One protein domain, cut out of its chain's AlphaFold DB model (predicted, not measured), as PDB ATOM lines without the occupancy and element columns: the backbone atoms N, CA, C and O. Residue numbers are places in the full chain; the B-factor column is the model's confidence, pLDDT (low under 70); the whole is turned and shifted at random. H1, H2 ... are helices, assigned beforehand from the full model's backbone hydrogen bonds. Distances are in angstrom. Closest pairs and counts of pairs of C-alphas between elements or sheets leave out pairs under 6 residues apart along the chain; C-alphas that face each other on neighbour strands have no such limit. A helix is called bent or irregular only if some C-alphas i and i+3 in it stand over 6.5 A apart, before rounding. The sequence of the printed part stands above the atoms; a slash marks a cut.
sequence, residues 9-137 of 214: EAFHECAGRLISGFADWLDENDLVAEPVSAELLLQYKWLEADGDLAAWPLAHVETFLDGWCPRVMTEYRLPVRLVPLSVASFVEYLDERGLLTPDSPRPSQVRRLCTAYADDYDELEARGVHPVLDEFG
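This is residues 9 to 137 of the 214 residues of an uncharacterized protein of Pseudonocardia sp. Ae356_Ps1 (UniProt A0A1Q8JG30). Two helical hairpins, H1 with H2 and H4 with H5a, cross where H2 packs on H4; arm H3a of bent H3 packs on H5a, and residues 129 to 137 stick out as a tail. The printed part, 129 residues with six named helices, H1 to H6, is all helix and compact, radius of gyration of the C-alphas 15.1 A, spanning 51 by 30 by 25 A.

H1, residues 9 to 29, runs 30.2 A from C-alpha 9 at (59.328, 175.848, 50.533). H2 is residues 35 to 47, 18.4 A, and H4 83 to 96, 19.9 A. H3, 58 to 76, and H5, 107 to 127, each one helix by hydrogen bonds, are bent: C-alphas 66 and 69 are 7.3 A apart, 116 and 119 6.9 A. Their arms are H3a, to 66, H3b, from 69, H5a, to 116, and H5b, from 119. H6, 131 to 135, ends at (85.358, 171.290, 88.355).

H1 touches H2, opposite ways, at a shallow tilt of 28 degrees; closest C-alphas Ala 23 and Pro 35, 5.8 A. H2 touches H4 about perpendicular, 83 degrees; closest C-alphas Ser 37 and Val 83, 5.3 A. H4 touches H5a, opposite ways, at 5 degrees, a shallow tilt; closest C-alphas Pro 84 and Cys 114, 4.7 A. H3a touches H5a; closest C-alphas Leu 58 and Val 110, 6.6 A. H3b and H5b are near each other. In H1, H2, H4, H6 and the arms H3a, H3b, H5a and H5b, every O i to N i+4 pair is within hydrogen-bond range.

The C-alphas farthest apart, Pro 102 and Phe 136, are 52.5 A apart. The printed part has no cut and no long link; pLDDT is under 70 in residues 128 to 137.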
ATOM      1  N   GLU A   9      58.682 174.684  51.157       94.31
ATOM      2  CA  GLU A   9      59.328 175.848  50.533       94.31
ATOM      3  C   GLU A   9      58.607 177.157  50.893       94.31
ATOM      4  O   GLU A   9      59.235 178.130  51.313       94.31
ATOM      5  N   ALA A  10      57.272 177.162  50.820       94.69
ATOM      6  CA  ALA A  10      56.462 178.335  51.143       94.69
ATOM      7  C   ALA A  10      56.557 178.713  52.632       94.69
ATOM      8  O   ALA A  10      56.591 179.902  52.968       94.69
ATOM      9  N   PHE A  11      56.629 177.714  53.520       95.56
ATOM     10  CA  PHE A  11      56.881 177.929  54.940       95.56
ATOM     11  C   PHE A  11      58.250 178.582  55.156       95.56
ATOM     12  O   PHE A  11      58.311 179.639  55.786       95.56
ATOM     13  N   HIS A  12      59.328 178.020  54.598       94.69
ATOM     14  CA  HIS A  12      60.685 178.542  54.782       94.69
ATOM     15  C   HIS A  12      60.852 179.957  54.209       94.69
ATOM     16  O   HIS A  12      61.470 180.809  54.849       94.69
ATOM     17  N   GLU A  13      60.249 180.261  53.056       97.00
ATOM     18  CA  GLU A  13      60.233 181.623  52.507       97.00
ATOM     19  C   GLU A  13      59.481 182.610  53.412       97.00
ATOM     20  O   GLU A  13      59.908 183.754  53.607       97.00
ATOM     21  N   CYS A  14      58.341 182.201  53.974       97.31
ATOM     22  CA  CYS A  14      57.580 183.046  54.886       97.31
ATOM     23  C   CYS A  14      58.318 183.256  56.211       97.31
ATOM     24  O   CYS A  14      58.456 184.397  56.655       97.31
ATOM     25  N   ALA A  15      58.819 182.180  56.816       96.50
ATOM     26  CA  ALA A  15      59.599 182.220  58.043       96.50
ATOM     27  C   ALA A  15      60.847 183.092  57.864       96.50
ATOM     28  O   ALA A  15      61.055 184.013  58.647       96.50
ATOM     29  N   GLY A  16      61.603 182.913  56.775       97.69
ATOM     30  CA  GLY A  16      62.787 183.721  56.484       97.69
ATOM     31  C   GLY A  16      62.493 185.221  56.391       97.69
ATOM     32  O   GLY A  16      63.257 186.038  56.913       97.69
ATOM     33  N   ARG A  17      61.352 185.604  55.797       98.12
ATOM     34  CA  ARG A  17      60.916 187.012  55.753       98.12
ATOM     35  C   ARG A  17      60.541 187.553  57.131       98.12
ATOM     36  O   ARG A  17      60.921 188.678  57.447       98.12
ATOM     37  N   LEU A  18      59.815 186.776  57.936       98.25
ATOM     38  CA  LEU A  18      59.428 187.175  59.294       98.25
ATOM     39  C   LEU A  18      60.654 187.331  60.196       98.25
ATOM     40  O   LEU A  18      60.755 188.324  60.907       98.25
ATOM     41  N   ILE A  19      61.602 186.394  60.130       98.25
ATOM     42  CA  ILE A  19      62.829 186.431  60.931       98.25
ATOM     43  C   ILE A  19      63.737 187.589  60.516       98.25
ATOM     44  O   ILE A  19      64.231 188.297  61.387       98.25
ATOM     45  N   SER A  20      63.898 187.843  59.212       98.00
ATOM     46  CA  SER A  20      64.669 189.005  58.741       98.00
ATOM     47  C   SER A  20      64.041 190.321  59.210       98.00
ATOM     48  O   SER A  20      64.722 191.157  59.791       98.00
ATOM     49  N   GLY A  21      62.723 190.484  59.037       98.25
ATOM     50  CA  GLY A  21      62.035 191.700  59.472       98.25
ATOM     51  C   GLY A  21      61.989 191.869  60.993       98.25
ATOM     52  O   GLY A  21      61.957 192.998  61.478       98.25
ATOM     53  N   PHE A  22      61.992 190.769  61.748       98.38
ATOM     54  CA  PHE A  22      62.121 190.801  63.201       98.38
ATOM     55  C   PHE A  22      63.527 191.225  63.634       98.38
ATOM     56  O   PHE A  22      63.642 192.051  64.530       98.38
ATOM     57  N   ALA A  23      64.579 190.714  62.986       97.88
ATOM     58  CA  ALA A  23      65.956 191.122  63.261       97.88
ATOM     59  C   ALA A  23      66.151 192.632  63.047       97.88
ATOM     60  O   ALA A  23      66.625 193.313  63.953       97.88
ATOM     61  N   ASP A  24      65.677 193.163  61.915       97.88
ATOM     62  CA  ASP A  24      65.718 194.605  61.639       97.88
ATOM     63  C   ASP A  24      64.960 195.406  62.716       97.88
ATOM     64  O   ASP A  24      65.435 196.433  63.197       97.88
ATOM     65  N   TRP A  25      63.791 194.920  63.147       98.12
ATOM     66  CA  TRP A  25      62.999 195.575  64.191       98.12
ATOM     67  C   TRP A  25      63.682 195.542  65.568       98.12
ATOM     68  O   TRP A  25      63.567 196.506  66.323       98.12
ATOM     69  N   LEU A  26      64.403 194.472  65.912       97.25
ATOM     70  CA  LEU A  26      65.182 194.413  67.153       97.25
ATOM     71  C   LEU A  26      66.296 195.461  67.168       97.25
ATOM     72  O   LEU A  26      66.455 196.150  68.177       97.25
ATOM     73  N   ASP A  27      67.006 195.609  66.049       96.56
ATOM     74  CA  ASP A  27      68.056 196.614  65.882       96.56
ATOM     75  C   ASP A  27      67.482 198.039  65.960       96.56
ATOM     76  O   ASP A  27      68.039 198.904  66.636       96.56
ATOM     77  N   GLU A  28      66.334 198.286  65.319       96.12
ATOM     78  CA  GLU A  28      65.627 199.576  65.368       96.12
ATOM     79  C   GLU A  28      65.194 199.968  66.793       96.12
ATOM     80  O   GLU A  28      65.158 201.157  67.119       96.12
ATOM     81  N   ASN A  29      64.871 198.983  67.638       93.69
ATOM     82  CA  ASN A  29      64.355 199.191  68.993       93.69
ATOM     83  C   ASN A  29      65.404 198.993  70.107       93.69
ATOM     84  O   ASN A  29      65.059 199.147  71.279       93.69
ATOM     85  N   ASP A  30      66.662 198.681  69.765       93.38
ATOM     86  CA  ASP A  30      67.771 198.424  70.704       93.38
ATOM     87  C   ASP A  30      67.430 197.343  71.756       93.38
ATOM     88  O   ASP A  30      67.639 197.498  72.963       93.38
ATOM     89  N   LEU A  31      66.829 196.236  71.298       91.62
ATOM     90  CA  LEU A  31      66.349 195.151  72.159       91.62
ATOM     91  C   LEU A  31      67.319 193.966  72.207       91.62
ATOM     92  O   LEU A  31      67.753 193.438  71.188       91.62
ATOM     93  N   VAL A  32      67.577 193.465  73.417       88.69
ATOM     94  CA  VAL A  32      68.445 192.302  73.675       88.69
ATOM     95  C   VAL A  32      67.656 190.991  73.523       88.69
ATOM     96  O   VAL A  32      67.440 190.263  74.488       88.69
ATOM     97  N   ALA A  33      67.164 190.715  72.319       91.44
ATOM     98  CA  ALA A  33      66.504 189.458  71.961       91.44
ATOM     99  C   ALA A  33      67.179 188.824  70.736       91.44
ATOM    100  O   ALA A  33      67.970 189.471  70.055       91.44
ATOM    101  N   GLU A  34      66.886 187.552  70.460       91.12
ATOM    102  CA  GLU A  34      67.569 186.789  69.415       91.12
ATOM    103  C   GLU A  34      66.596 186.261  68.345       91.12
ATOM    104  O   GLU A  34      65.652 185.531  68.674       91.12
ATOM    105  N   PRO A  35      66.851 186.529  67.046       93.19
ATOM    106  CA  PRO A  35      66.021 186.018  65.952       93.19
ATOM    107  C   PRO A  35      65.928 184.487  65.907       93.19
ATOM    108  O   PRO A  35      64.874 183.947  65.579       93.19
ATOM    109  N   VAL A  36      66.990 183.774  66.304       89.75
ATOM    110  CA  VAL A  36      67.026 182.298  66.304       89.75
ATOM    111  C   VAL A  36      65.978 181.680  67.240       89.75
ATOM    112  O   VAL A  36      65.401 180.639  66.936       89.75
ATOM    113  N   SER A  37      65.667 182.341  68.360       92.88
ATOM    114  CA  SER A  37      64.635 181.870  69.291       92.88
ATOM    115  C   SER A  37      63.235 181.989  68.682       92.88
ATOM    116  O   SER A  37      62.399 181.103  68.860       92.88
ATOM    117  N   ALA A  38      62.982 183.062  67.925       95.50
ATOM    118  CA  ALA A  38      61.743 183.218  67.169       95.50
ATOM    119  C   ALA A  38      61.660 182.209  66.013       95.50
ATOM    120  O   ALA A  38      60.593 181.665  65.747       95.50
ATOM    121  N   GLU A  39      62.782 181.892  65.365       94.94
ATOM    122  CA  GLU A  39      62.831 180.868  64.318       94.94
ATOM    123  C   GLU A  39      62.437 179.487  64.858       94.94
ATOM    124  O   GLU A  39      61.593 178.814  64.267       94.94
ATOM    125  N   LEU A  40      62.958 179.099  66.026       94.19
ATOM    126  CA  LEU A  40      62.562 177.862  66.708       94.19
ATOM    127  C   LEU A  40      61.061 177.824  67.020       94.19
ATOM    128  O   LEU A  40      60.428 176.778  66.876       94.19
ATOM    129  N   LEU A  41      60.475 178.957  67.411       96.44
ATOM    130  CA  LEU A  41      59.036 179.066  67.652       96.44
ATOM    131  C   LEU A  41      58.222 178.824  66.363       96.44
ATOM    132  O   LEU A  41      57.196 178.140  66.400       96.44
ATOM    133  N   LEU A  42      58.681 179.339  65.217       97.00
ATOM    134  CA  LEU A  42      58.052 179.081  63.915       97.00
ATOM    135  C   LEU A  42      58.194 177.613  63.497       97.00
ATOM    136  O   LEU A  42      57.222 177.016  63.034       97.00
ATOM    137  N   GLN A  43      59.370 177.014  63.702       94.44
ATOM    138  CA  GLN A  43      59.597 175.593  63.427       94.44
ATOM    139  C   GLN A  43      58.695 174.703  64.283       94.44
ATOM    140  O   GLN A  43      58.117 173.751  63.767       94.44
ATOM    141  N   TYR A  44      58.497 175.038  65.561       96.00
ATOM    142  CA  TYR A  44      57.531 174.352  66.418       96.00
ATOM    143  C   TYR A  44      56.111 174.397  65.839       96.00
ATOM    144  O   TYR A  44      55.441 173.362  65.780       96.00
ATOM    145  N   LYS A  45      55.655 175.569  65.362       95.12
ATOM    146  CA  LYS A  45      54.328 175.679  64.737       95.12
ATOM    147  C   LYS A  45      54.173 174.752  63.543       95.12
ATOM    148  O   LYS A  45      53.107 174.166  63.394       95.12
ATOM    149  N   TRP A  46      55.211 174.640  62.721       94.38
ATOM    150  CA  TRP A  46      55.188 173.834  61.505       94.38
ATOM    151  C   TRP A  46      55.327 172.329  61.765       94.38
ATOM    152  O   TRP A  46      54.599 171.541  61.169       94.38
ATOM    153  N   LEU A  47      56.224 171.928  62.668       92.19
ATOM    154  CA  LEU A  47      56.550 170.519  62.905       92.19
ATOM    155  C   LEU A  47      55.547 169.800  63.813       92.19
ATOM    156  O   LEU A  47      55.310 168.611  63.622       92.19
ATOM    157  N   GLU A  48      55.001 170.487  64.819       90.94
ATOM    158  CA  GLU A  48      54.276 169.828  65.920       90.94
ATOM    159  C   GLU A  48      52.900 170.432  66.221       90.94
ATOM    160  O   GLU A  48      52.070 169.767  66.842       90.94
ATOM    161  N   ALA A  49      52.642 171.684  65.826       92.56
ATOM    162  CA  ALA A  49      51.386 172.361  66.142       92.56
ATOM    163  C   ALA A  49      50.482 172.527  64.907       92.56
ATOM    164  O   ALA A  49      50.154 171.560  64.225       92.56
ATOM    165  N   ASP A  50      49.989 173.742  64.671       93.25
ATOM    166  CA  ASP A  50      48.914 174.020  63.721       93.25
ATOM    167  C   ASP A  50      49.386 174.617  62.392       93.25
ATOM    168  O   ASP A  50      48.556 174.764  61.513       93.25
ATOM    169  N   GLY A  51      50.660 174.985  62.228       94.50
ATOM    170  CA  GLY A  51      51.183 175.641  61.027       94.50
ATOM    171  C   GLY A  51      50.721 177.089  60.788       94.50
ATOM    172  O   GLY A  51      51.061 177.644  59.744       94.50
ATOM    173  N   ASP A  52      49.977 177.731  61.702       96.00
ATOM    174  CA  ASP A  52      49.587 179.144  61.557       96.00
ATOM    175  C   ASP A  52      50.587 180.078  62.242       96.00
ATOM    176  O   ASP A  52      50.627 180.189  63.469       96.00
ATOM    177  N   LEU A  53      51.361 180.823  61.454       96.12
ATOM    178  CA  LEU A  53      52.368 181.755  61.976       96.12
ATOM    179  C   LEU A  53      51.776 183.104  62.428       96.12
ATOM    180  O   LEU A  53      52.491 183.944  62.973       96.12
ATOM    181  N   ALA A  54      50.477 183.329  62.198       96.12
ATOM    182  CA  ALA A  54      49.764 184.557  62.562       96.12
ATOM    183  C   ALA A  54      48.875 184.406  63.814       96.12
ATOM    184  O   ALA A  54      48.286 185.385  64.275       96.12
ATOM    185  N   ALA A  55      48.738 183.197  64.359       95.75
ATOM    186  CA  ALA A  55      47.906 182.925  65.526       95.75
ATOM    187  C   ALA A  55      48.760 182.350  66.656       95.75
ATOM    188  O   ALA A  55      49.310 181.259  66.520       95.75
ATOM    189  N   TRP A  56      48.830 183.033  67.801       96.50
ATOM    190  CA  TRP A  56      49.652 182.591  68.934       96.50
ATOM    191  C   TRP A  56      48.836 182.350  70.205       96.50
ATOM    192  O   TRP A  56      49.032 183.062  71.190       96.50
ATOM    193  N   PRO A  57      47.917 181.357  70.233       96.00
ATOM    194  CA  PRO A  57      47.217 180.992  71.460       96.00
ATOM    195  C   PRO A  57      48.201 180.743  72.605       96.00
ATOM    196  O   PRO A  57      49.239 180.108  72.406       96.00
ATOM    197  N   LEU A  58      47.851 181.177  73.820       96.81
ATOM    198  CA  LEU A  58      48.731 181.028  74.988       96.81
ATOM    199  C   LEU A  58      49.148 179.571  75.219       96.81
ATOM    200  O   LEU A  58      50.303 179.331  75.539       96.81
ATOM    201  N   ALA A  59      48.257 178.609  74.966       95.88
ATOM    202  CA  ALA A  59      48.562 177.184  75.087       95.88
ATOM    203  C   ALA A  59      49.702 176.730  74.156       95.88
ATOM    204  O   ALA A  59      50.497 175.871  74.527       95.88
ATOM    205  N   HIS A  60      49.811 177.305  72.952       96.62
ATOM    206  CA  HIS A  60      50.887 176.965  72.018       96.62
ATOM    207  C   HIS A  60      52.214 177.571  72.474       96.62
ATOM    208  O   HIS A  60      53.237 176.899  72.394       96.62
ATOM    209  N   VAL A  61      52.190 178.805  72.986       97.19
ATOM    210  CA  VAL A  61      53.375 179.450  73.570       97.19
ATOM    211  C   VAL A  61      53.846 178.694  74.814       97.19
ATOM    212  O   VAL A  61      55.032 178.422  74.951       97.19
ATOM    213  N   GLU A  62      52.923 178.301  75.689       96.94
ATOM    214  CA  GLU A  62      53.214 177.531  76.899       96.94
ATOM    215  C   GLU A  62      53.811 176.161  76.563       96.94
ATOM    216  O   GLU A  62      54.869 175.820  77.070       96.94
ATOM    217  N   THR A  63      53.208 175.414  75.634       96.62
ATOM    218  CA  THR A  63      53.727 174.102  75.201       96.62
ATOM    219  C   THR A  63      55.135 174.210  74.604       96.62
ATOM    220  O   THR A  63      55.990 173.348  74.833       96.62
ATOM    221  N   PHE A  64      55.393 175.278  73.843       97.00
ATOM    222  CA  PHE A  64      56.720 175.564  73.315       97.00
ATOM    223  C   PHE A  64      57.738 175.805  74.438       97.00
ATOM    224  O   PHE A  64      58.798 175.180  74.416       97.00
ATOM    225  N   LEU A  65      57.413 176.674  75.405       96.56
ATOM    226  CA  LEU A  65      58.310 177.059  76.500       96.56
ATOM    227  C   LEU A  65      58.537 175.926  77.515       96.56
ATOM    228  O   LEU A  65      59.657 175.710  77.960       96.56
ATOM    229  N   ASP A  66      57.497 175.178  77.868       94.75
ATOM    230  CA  ASP A  66      57.573 174.156  78.920       94.75
ATOM    231  C   ASP A  66      58.289 172.878  78.453       94.75
ATOM    232  O   ASP A  66      59.053 172.264  79.195       94.75
ATOM    233  N   GLY A  67      58.073 172.465  77.199       88.62
ATOM    234  CA  GLY A  67      58.488 171.135  76.744       88.62
ATOM    235  C   GLY A  67      59.351 171.120  75.490       88.62
ATOM    236  O   GLY A  67      60.426 170.514  75.468       88.62
ATOM    237  N   TRP A  68      58.870 171.731  74.406       93.75
ATOM    238  CA  TRP A  68      59.487 171.524  73.095       93.75
ATOM    239  C   TRP A  68      60.841 172.227  72.972       93.75
ATOM    240  O   TRP A  68      61.834 171.596  72.597       93.75
ATOM    241  N   CYS A  69      60.894 173.509  73.332       92.50
ATOM    242  CA  CYS A  69      62.081 174.341  73.186       92.50
ATOM    243  C   CYS A  69      63.247 173.873  74.074       92.50
ATOM    244  O   CYS A  69      64.320 173.614  73.518       92.50
ATOM    245  N   PRO A  70      63.078 173.648  75.396       88.69
ATOM    246  CA  PRO A  70      64.181 173.193  76.245       88.69
ATOM    247  C   PRO A  70      64.795 171.874  75.765       88.69
ATOM    248  O   PRO A  70      66.014 171.699  75.812       88.69
ATOM    249  N   ARG A  71      63.968 170.955  75.242       87.94
ATOM    250  CA  ARG A  71      64.421 169.672  74.688       87.94
ATOM    251  C   ARG A  71      65.313 169.864  73.462       87.94
ATOM    252  O   ARG A  71      66.416 169.321  73.436       87.94
ATOM    253  N   VAL A  72      64.851 170.641  72.481       87.12
ATOM    254  CA  VAL A  72      65.614 170.940  71.258       87.12
ATOM    255  C   VAL A  72      66.925 171.642  71.615       87.12
ATOM    256  O   VAL A  72      67.996 171.242  71.176       87.12
ATOM    257  N   MET A  73      66.882 172.647  72.484       84.06
ATOM    258  CA  MET A  73      68.078 173.413  72.835       84.06
ATOM    259  C   MET A  73      69.096 172.604  73.637       84.06
ATOM    260  O   MET A  73      70.298 172.774  73.431       84.06
ATOM    261  N   THR A  74      68.639 171.674  74.481       83.06
ATOM    262  CA  THR A  74      69.517 170.722  75.179       83.06
ATOM    263  C   THR A  74      70.262 169.823  74.192       83.06
ATOM    264  O   THR A  74      71.460 169.590  74.360       83.06
ATOM    265  N   GLU A  75      69.585 169.341  73.146       82.12
ATOM    266  CA  GLU A  75      70.188 168.500  72.105       82.12
ATOM    267  C   GLU A  75      71.319 169.232  71.364       82.12
ATOM    268  O   GLU A  75      72.404 168.676  71.173       82.12
ATOM    269  N   TYR A  76      71.103 170.507  71.028       78.94
ATOM    270  CA  TYR A  76      72.063 171.332  70.285       78.94
ATOM    271  C   TYR A  76      73.011 172.167  71.164       78.94
ATOM    272  O   TYR A  76      73.878 172.860  70.633       78.94
ATOM    273  N   ARG A  77      72.890 172.089  72.497       78.94
ATOM    274  CA  ARG A  77      73.644 172.893  73.483       78.94
ATOM    275  C   ARG A  77      73.571 174.406  73.238       78.94
ATOM    276  O   ARG A  77      74.583 175.103  73.318       78.94
ATOM    277  N   LEU A  78      72.381 174.907  72.929       78.12
ATOM    278  CA  LEU A  78      72.142 176.332  72.693       78.12
ATOM    279  C   LEU A  78      71.759 177.057  74.000       78.12
ATOM    280  O   LEU A  78      71.104 176.447  74.848       78.12
ATOM    281  N   PRO A  79      72.150 178.335  74.178       82.62
ATOM    282  CA  PRO A  79      71.768 179.132  75.345       82.62
ATOM    283  C   PRO A  79      70.266 179.403  75.338       82.62
ATOM    284  O   PRO A  79      69.730 179.853  74.332       82.62
ATOM    285  N   VAL A  80      69.584 179.135  76.449       89.06
ATOM    286  CA  VAL A  80      68.117 179.191  76.531       89.06
ATOM    287  C   VAL A  80      67.607 180.508  77.116       89.06
ATOM    288  O   VAL A  80      66.461 180.871  76.864       89.06
ATOM    289  N   ARG A  81      68.430 181.264  77.862       90.06
ATOM    290  CA  ARG A  81      67.950 182.387  78.699       90.06
ATOM    291  C   ARG A  81      67.142 183.449  77.943       90.06
ATOM    292  O   ARG A  81      66.211 184.034  78.484       90.06
ATOM    293  N   LEU A  82      67.481 183.710  76.676       92.00
ATOM    294  CA  LEU A  82      66.838 184.765  75.887       92.00
ATOM    295  C   LEU A  82      65.564 184.291  75.185       92.00
ATOM    296  O   LEU A  82      64.864 185.121  74.603       92.00
ATOM    297  N   VAL A  83      65.220 183.003  75.257       95.12
ATOM    298  CA  VAL A  83      64.049 182.449  74.569       95.12
ATOM    299  C   VAL A  83      62.755 183.137  75.002       95.12
ATOM    300  O   VAL A  83      62.064 183.650  74.117       95.12
ATOM    301  N   PRO A  84      62.400 183.233  76.303       96.62
ATOM    302  CA  PRO A  84      61.108 183.804  76.677       96.62
ATOM    303  C   PRO A  84      60.989 185.277  76.258       96.62
ATOM    304  O   PRO A  84      59.952 185.696  75.735       96.62
ATOM    305  N   LEU A  85      62.067 186.054  76.414       95.56
ATOM    306  CA  LEU A  85      62.119 187.448  75.968       95.56
ATOM    307  C   LEU A  85      61.950 187.560  74.449       95.56
ATOM    308  O   LEU A  85      61.147 188.366  73.983       95.56
ATOM    309  N   SER A  86      62.655 186.728  73.684       96.56
ATOM    310  CA  SER A  86      62.604 186.745  72.220       96.56
ATOM    311  C   SER A  86      61.229 186.361  71.685       96.56
ATOM    312  O   SER A  86      60.742 186.998  70.756       96.56
ATOM    313  N   VAL A  87      60.557 185.389  72.309       97.69
ATOM    314  CA  VAL A  87      59.175 185.012  71.973       97.69
ATOM    315  C   VAL A  87      58.207 186.168  72.230       97.69
ATOM    316  O   VAL A  87      57.378 186.477  71.374       97.69
ATOM    317  N   ALA A  88      58.320 186.839  73.382       97.75
ATOM    318  CA  ALA A  88      57.469 187.985  73.696       97.75
ATOM    319  C   ALA A  88      57.675 189.132  72.695       97.75
ATOM    320  O   ALA A  88      56.702 189.657  72.153       97.75
ATOM    321  N   SER A  89      58.935 189.473  72.413       98.06
ATOM    322  CA  SER A  89      59.301 190.507  71.441       98.06
ATOM    323  C   SER A  89      58.850 190.160  70.021       98.06
ATOM    324  O   SER A  89      58.395 191.036  69.293       98.06
ATOM    325  N   PHE A  90      58.910 188.889  69.620       98.44
ATOM    326  CA  PHE A  90      58.447 188.467  68.299       98.44
ATOM    327  C   PHE A  90      56.936 188.655  68.125       98.44
ATOM    328  O   PHE A  90      56.490 189.148  67.091       98.44
ATOM    329  N   VAL A  91      56.130 188.325  69.139       98.06
ATOM    330  CA  VAL A  91      54.676 188.551  69.072       98.06
ATOM    331  C   VAL A  91      54.337 190.045  69.045       98.06
ATOM    332  O   VAL A  91      53.400 190.439  68.353       98.06
ATOM    333  N   GLU A  92      55.101 190.887  69.738       98.19
ATOM    334  CA  GLU A  92      54.955 192.347  69.655       98.19
ATOM    335  C   GLU A  92      55.303 192.889  68.275       98.19
ATOM    336  O   GLU A  92      54.549 193.693  67.733       98.19
ATOM    337  N   TYR A  93      56.379 192.390  67.670       98.31
ATOM    338  CA  TYR A  93      56.710 192.689  66.284       98.31
ATOM    339  C   TYR A  93      55.553 192.325  65.339       98.31
ATOM    340  O   TYR A  93      55.158 193.136  64.499       98.31
ATOM    341  N   LEU A  94      54.958 191.135  65.484       98.12
ATOM    342  CA  LEU A  94      53.819 190.735  64.655       98.12
ATOM    343  C   LEU A  94      52.600 191.647  64.860       98.12
ATOM    344  O   LEU A  94      51.910 191.954  63.888       98.12
ATOM    345  N   ASP A  95      52.329 192.082  66.091       98.00
ATOM    346  CA  ASP A  95      51.239 193.016  66.403       98.00
ATOM    347  C   ASP A  95      51.474 194.389  65.770       98.00
ATOM    348  O   ASP A  95      50.606 194.907  65.066       98.00
ATOM    349  N   GLU A  96      52.677 194.942  65.935       97.69
ATOM    350  CA  GLU A  96      53.053 196.251  65.399       97.69
ATOM    351  C   GLU A  96      52.974 196.285  63.867       97.69
ATOM    352  O   GLU A  96      52.542 197.275  63.271       97.69
ATOM    353  N   ARG A  97      53.335 195.177  63.207       97.19
ATOM    354  CA  ARG A  97      53.214 195.028  61.751       97.19
ATOM    355  C   ARG A  97      51.799 194.647  61.292       97.19
ATOM    356  O   ARG A  97      51.572 194.544  60.087       97.19
ATOM    357  N   GLY A  98      50.849 194.449  62.210       96.81
ATOM    358  CA  GLY A  98      49.466 194.068  61.902       96.81
ATOM    359  C   GLY A  98      49.332 192.666  61.299       96.81
ATOM    360  O   GLY A  98      48.431 192.418  60.501       96.81
ATOM    361  N   LEU A  99      50.257 191.766  61.636       97.25
ATOM    362  CA  LEU A  99      50.347 190.406  61.105       97.25
ATOM    363  C   LEU A  99      49.598 189.375  61.956       97.25
ATOM    364  O   LEU A  99      49.377 188.258  61.488       97.25
ATOM    365  N   LEU A 100      49.213 189.727  63.187       97.12
ATOM    366  CA  LEU A 100      48.436 188.852  64.062       97.12
ATOM    367  C   LEU A 100      46.985 188.712  63.594       97.12
ATOM    368  O   LEU A 100      46.339 189.660  63.145       97.12
ATOM    369  N   THR A 101      46.449 187.508  63.759       94.75
ATOM    370  CA  THR A 101      45.013 187.256  63.618       94.75
ATOM    371  C   THR A 101      44.227 187.934  64.752       94.75
ATOM    372  O   THR A 101      44.735 188.033  65.870       94.75
ATOM    373  N   PRO A 102      42.967 188.357  64.517       89.94
ATOM    374  CA  PRO A 102      42.150 189.017  65.544       89.94
ATOM    375  C   PRO A 102      41.889 188.177  66.801       89.94
ATOM    376  O   PRO A 102      41.660 188.736  67.872       89.94
ATOM    377  N   ASP A 103      41.917 186.849  66.665       88.75
ATOM    378  CA  ASP A 103      41.680 185.903  67.759       88.75
ATOM    379  C   ASP A 103      42.955 185.592  68.567       88.75
ATOM    380  O   ASP A 103      42.895 184.912  69.595       88.75
ATOM    381  N   SER A 104      44.116 186.092  68.129       92.44
ATOM    382  CA  SER A 104      45.373 185.960  68.863       92.44
ATOM    383  C   SER A 104      45.295 186.721  70.197       92.44
ATOM    384  O   SER A 104      44.712 187.809  70.262       92.44
ATOM    385  N   PRO A 105      45.881 186.198  71.292       94.56
ATOM    386  CA  PRO A 105      45.963 186.941  72.541       94.56
ATOM    387  C   PRO A 105      46.720 188.254  72.347       94.56
ATOM    388  O   PRO A 105      47.583 188.385  71.477       94.56
ATOM    389  N   ARG A 106      46.432 189.223  73.218       96.06
ATOM    390  CA  ARG A 106      47.148 190.502  73.211       96.06
ATOM    391  C   ARG A 106      48.631 190.262  73.518       96.06
ATOM    392  O   ARG A 106      48.913 189.464  74.420       96.06
ATOM    393  N   PRO A 107      49.569 191.017  72.918       97.00
ATOM    394  CA  PRO A 107      50.999 190.849  73.192       97.00
ATOM    395  C   PRO A 107      51.358 190.921  74.682       97.00
ATOM    396  O   PRO A 107      52.167 190.142  75.175       97.00
ATOM    397  N   SER A 108      50.663 191.761  75.459       96.94
ATOM    398  CA  SER A 108      50.853 191.854  76.917       96.94
ATOM    399  C   SER A 108      50.506 190.575  77.697       96.94
ATOM    400  O   SER A 108      51.038 190.362  78.788       96.94
ATOM    401  N   GLN A 109      49.628 189.716  77.171       97.69
ATOM    402  CA  GLN A 109      49.326 188.412  77.768       97.69
ATOM    403  C   GLN A 109      50.456 187.421  77.489       97.69
ATOM    404  O   GLN A 109      50.891 186.736  78.411       97.69
ATOM    405  N   VAL A 110      50.968 187.402  76.253       97.50
ATOM    406  CA  VAL A 110      52.122 186.578  75.867       97.50
ATOM    407  C   VAL A 110      53.363 187.001  76.648       97.50
ATOM    408  O   VAL A 110      53.998 186.161  77.272       97.50
ATOM    409  N   ARG A 111      53.650 188.307  76.731       97.56
ATOM    410  CA  ARG A 111      54.761 188.833  77.534       97.56
ATOM    411  C   ARG A 111      54.682 188.375  78.986       97.56
ATOM    412  O   ARG A 111      55.685 187.933  79.528       97.56
ATOM    413  N   ARG A 112      53.502 188.444  79.609       97.75
ATOM    414  CA  ARG A 112      53.314 187.991  80.995       97.75
ATOM    415  C   ARG A 112      53.617 186.502  81.160       97.75
ATOM    416  O   ARG A 112      54.254 186.142  82.143       97.75
ATOM    417  N   LEU A 113      53.155 185.670  80.226       97.38
ATOM    418  CA  LEU A 113      53.458 184.240  80.215       97.38
ATOM    419  C   LEU A 113      54.969 184.017  80.095       97.38
ATOM    420  O   LEU A 113      55.547 183.362  80.950       97.38
ATOM    421  N   CYS A 114      55.624 184.636  79.112       97.25
ATOM    422  CA  CYS A 114      57.071 184.531  78.934       97.25
ATOM    423  C   CYS A 114      57.860 184.991  80.168       97.25
ATOM    424  O   CYS A 114      58.828 184.346  80.548       97.25
ATOM    425  N   THR A 115      57.446 186.081  80.824       96.00
ATOM    426  CA  THR A 115      58.091 186.552  82.060       96.00
ATOM    427  C   THR A 115      57.999 185.522  83.183       96.00
ATOM    428  O   THR A 115      58.946 185.408  83.950       96.00
ATOM    429  N   ALA A 116      56.909 184.755  83.277       95.38
ATOM    430  CA  ALA A 116      56.786 183.704  84.287       95.38
ATOM    431  C   ALA A 116      57.774 182.542  84.068       95.38
ATOM    432  O   ALA A 116      58.171 181.918  85.040       95.38
ATOM    433  N   TYR A 117      58.191 182.293  82.821       94.81
ATOM    434  CA  TYR A 117      59.180 181.265  82.467       94.81
ATOM    435  C   TYR A 117      60.632 181.768  82.496       94.81
ATOM    436  O   TYR A 117      61.549 180.962  82.378       94.81
ATOM    437  N   ALA A 118      60.865 183.079  82.621       91.56
ATOM    438  CA  ALA A 118      62.215 183.643  82.566       91.56
ATOM    439  C   ALA A 118      63.118 183.078  83.677       91.56
ATOM    440  O   ALA A 118      64.225 182.636  83.385       91.56
ATOM    441  N   ASP A 119      62.606 183.006  84.910       87.69
ATOM    442  CA  ASP A 119      63.353 182.480  86.058       87.69
ATOM    443  C   ASP A 119      63.704 180.987  85.870       87.69
ATOM    444  O   ASP A 119      64.846 180.580  86.088       87.69
ATOM    445  N   ASP A 120      62.759 180.172  85.386       90.06
ATOM    446  CA  ASP A 120      62.977 178.737  85.137       90.06
ATOM    447  C   ASP A 120      64.042 178.495  84.051       90.06
ATOM    448  O   ASP A 120      64.854 177.568  84.141       90.06
ATOM    449  N   TYR A 121      64.053 179.344  83.023       90.75
ATOM    450  CA  TYR A 121      65.025 179.302  81.934       90.75
ATOM    451  C   TYR A 121      66.421 179.761  82.374       90.75
ATOM    452  O   TYR A 121      67.411 179.142  81.975       90.75
ATOM    453  N   ASP A 122      66.509 180.784  83.227       87.62
ATOM    454  CA  ASP A 122      67.766 181.203  83.854       87.62
ATOM    455  C   ASP A 122      68.352 180.069  84.711       87.62
ATOM    456  O   ASP A 122      69.544 179.754  84.617       87.62
ATOM    457  N   GLU A 123      67.517 179.381  85.498       84.44
ATOM    458  CA  GLU A 123      67.940 178.205  86.261       84.44
ATOM    459  C   GLU A 123      68.385 177.042  85.360       84.44
ATOM    460  O   GLU A 123      69.359 176.348  85.672       84.44
ATOM    461  N   LEU A 124      67.684 176.795  84.250       83.69
ATOM    462  CA  LEU A 124      68.025 175.733  83.302       83.69
ATOM    463  C   LEU A 124      69.367 176.004  82.611       83.69
ATOM    464  O   LEU A 124      70.188 175.090  82.498       83.69
ATOM    465  N   GLU A 125      69.631 177.250  82.219       81.31
ATOM    466  CA  GLU A 125      70.920 177.656  81.653       81.31
ATOM    467  C   GLU A 125      72.053 177.542  82.683       81.31
ATOM    468  O   GLU A 125      73.121 177.011  82.366       81.31
ATOM    469  N   ALA A 126      71.814 177.946  83.935       80.25
ATOM    470  CA  ALA A 126      72.794 177.826  85.017       80.25
ATOM    471  C   ALA A 126      73.192 176.364  85.299       80.25
ATOM    472  O   ALA A 126      74.360 176.082  85.569       80.25
ATOM    473  N   ARG A 127      72.255 175.411  85.178       72.25
ATOM    474  CA  ARG A 127      72.539 173.962  85.273       72.25
ATOM    475  C   ARG A 127      73.323 173.423  84.066       72.25
ATOM    476  O   ARG A 127      73.947 172.372  84.176       72.25
ATOM    477  N   GLY A 128      73.280 174.115  82.926       61.84
ATOM    478  CA  GLY A 128      73.958 173.756  81.676       61.84
ATOM    479  C   GLY A 128      75.450 174.108  81.623       61.84
ATOM    480  O   GLY A 128      76.115 173.793  80.630       61.84
ATOM    481  N   VAL A 129      76.008 174.735  82.666       56.75
ATOM    482  CA  VAL A 129      77.453 174.982  82.772       56.75
ATOM    483  C   VAL A 129      78.197 173.641  82.790       56.75
ATOM    484  O   VAL A 129      77.907 172.744  83.575       56.75
ATOM    485  N   HIS A 130      79.145 173.489  81.859       53.69
ATOM    486  CA  HIS A 130      79.858 172.239  81.586       53.69
ATOM    487  C   HIS A 130      80.459 171.639  82.876       53.69
ATOM    488  O   HIS A 130      81.141 172.372  83.591       53.69
ATOM    489  N   PRO A 131      80.370 170.316  83.128       51.31
ATOM    490  CA  PRO A 131      80.983 169.686  84.309       51.31
ATOM    491  C   PRO A 131      82.501 169.920  84.420       51.31
ATOM    492  O   PRO A 131      83.063 169.863  85.504       51.31
ATOM    493  N   VAL A 132      83.165 170.239  83.302       50.38
ATOM    494  CA  VAL A 132      84.580 170.640  83.271       50.38
ATOM    495  C   VAL A 132      84.787 172.045  83.849       50.38
ATOM    496  O   VAL A 132      85.782 172.278  84.513       50.38
ATOM    497  N   LEU A 133      83.866 172.985  83.613       52.47
ATOM    498  CA  LEU A 133      83.907 174.330  84.202       52.47
ATOM    499  C   LEU A 133      83.430 174.335  85.658       52.47
ATOM    500  O   LEU A 133      83.923 175.135  86.449       52.47
ATOM    501  N   ASP A 134      82.540 173.409  86.009       51.81
ATOM    502  CA  ASP A 134      82.103 173.175  87.386       51.81
ATOM    503  C   ASP A 134      83.255 172.619  88.255       51.81
ATOM    504  O   ASP A 134      83.438 173.042  89.397       51.81
ATOM    505  N   GLU A 135      84.133 171.774  87.687       50.72
ATOM    506  CA  GLU A 135      85.358 171.290  88.355       50.72
ATOM    507  C   GLU A 135      86.348 172.423  88.687       50.72
ATOM    508  O   GLU A 135      87.075 172.343  89.680       50.72
ATOM    509  N   PHE A 136      86.359 173.512  87.908       51.94
ATOM    510  CA  PHE A 136      87.237 174.653  88.178       51.94
ATOM    511  C   PHE A 136      86.747 175.542  89.328       51.94
ATOM    512  O   PHE A 136      87.546 176.337  89.821       51.94
ATOM    513  N   GLY A 137      85.483 175.429  89.775       57.84
ATOM    514  CA  GLY A 137      84.883 176.156  90.911       57.84
ATOM    515  C   GLY A 137      84.879 177.695  90.813       57.84
ATOM    516  O   GLY A 137      84.172 178.380  91.546       57.84
TER     517      GLY A 137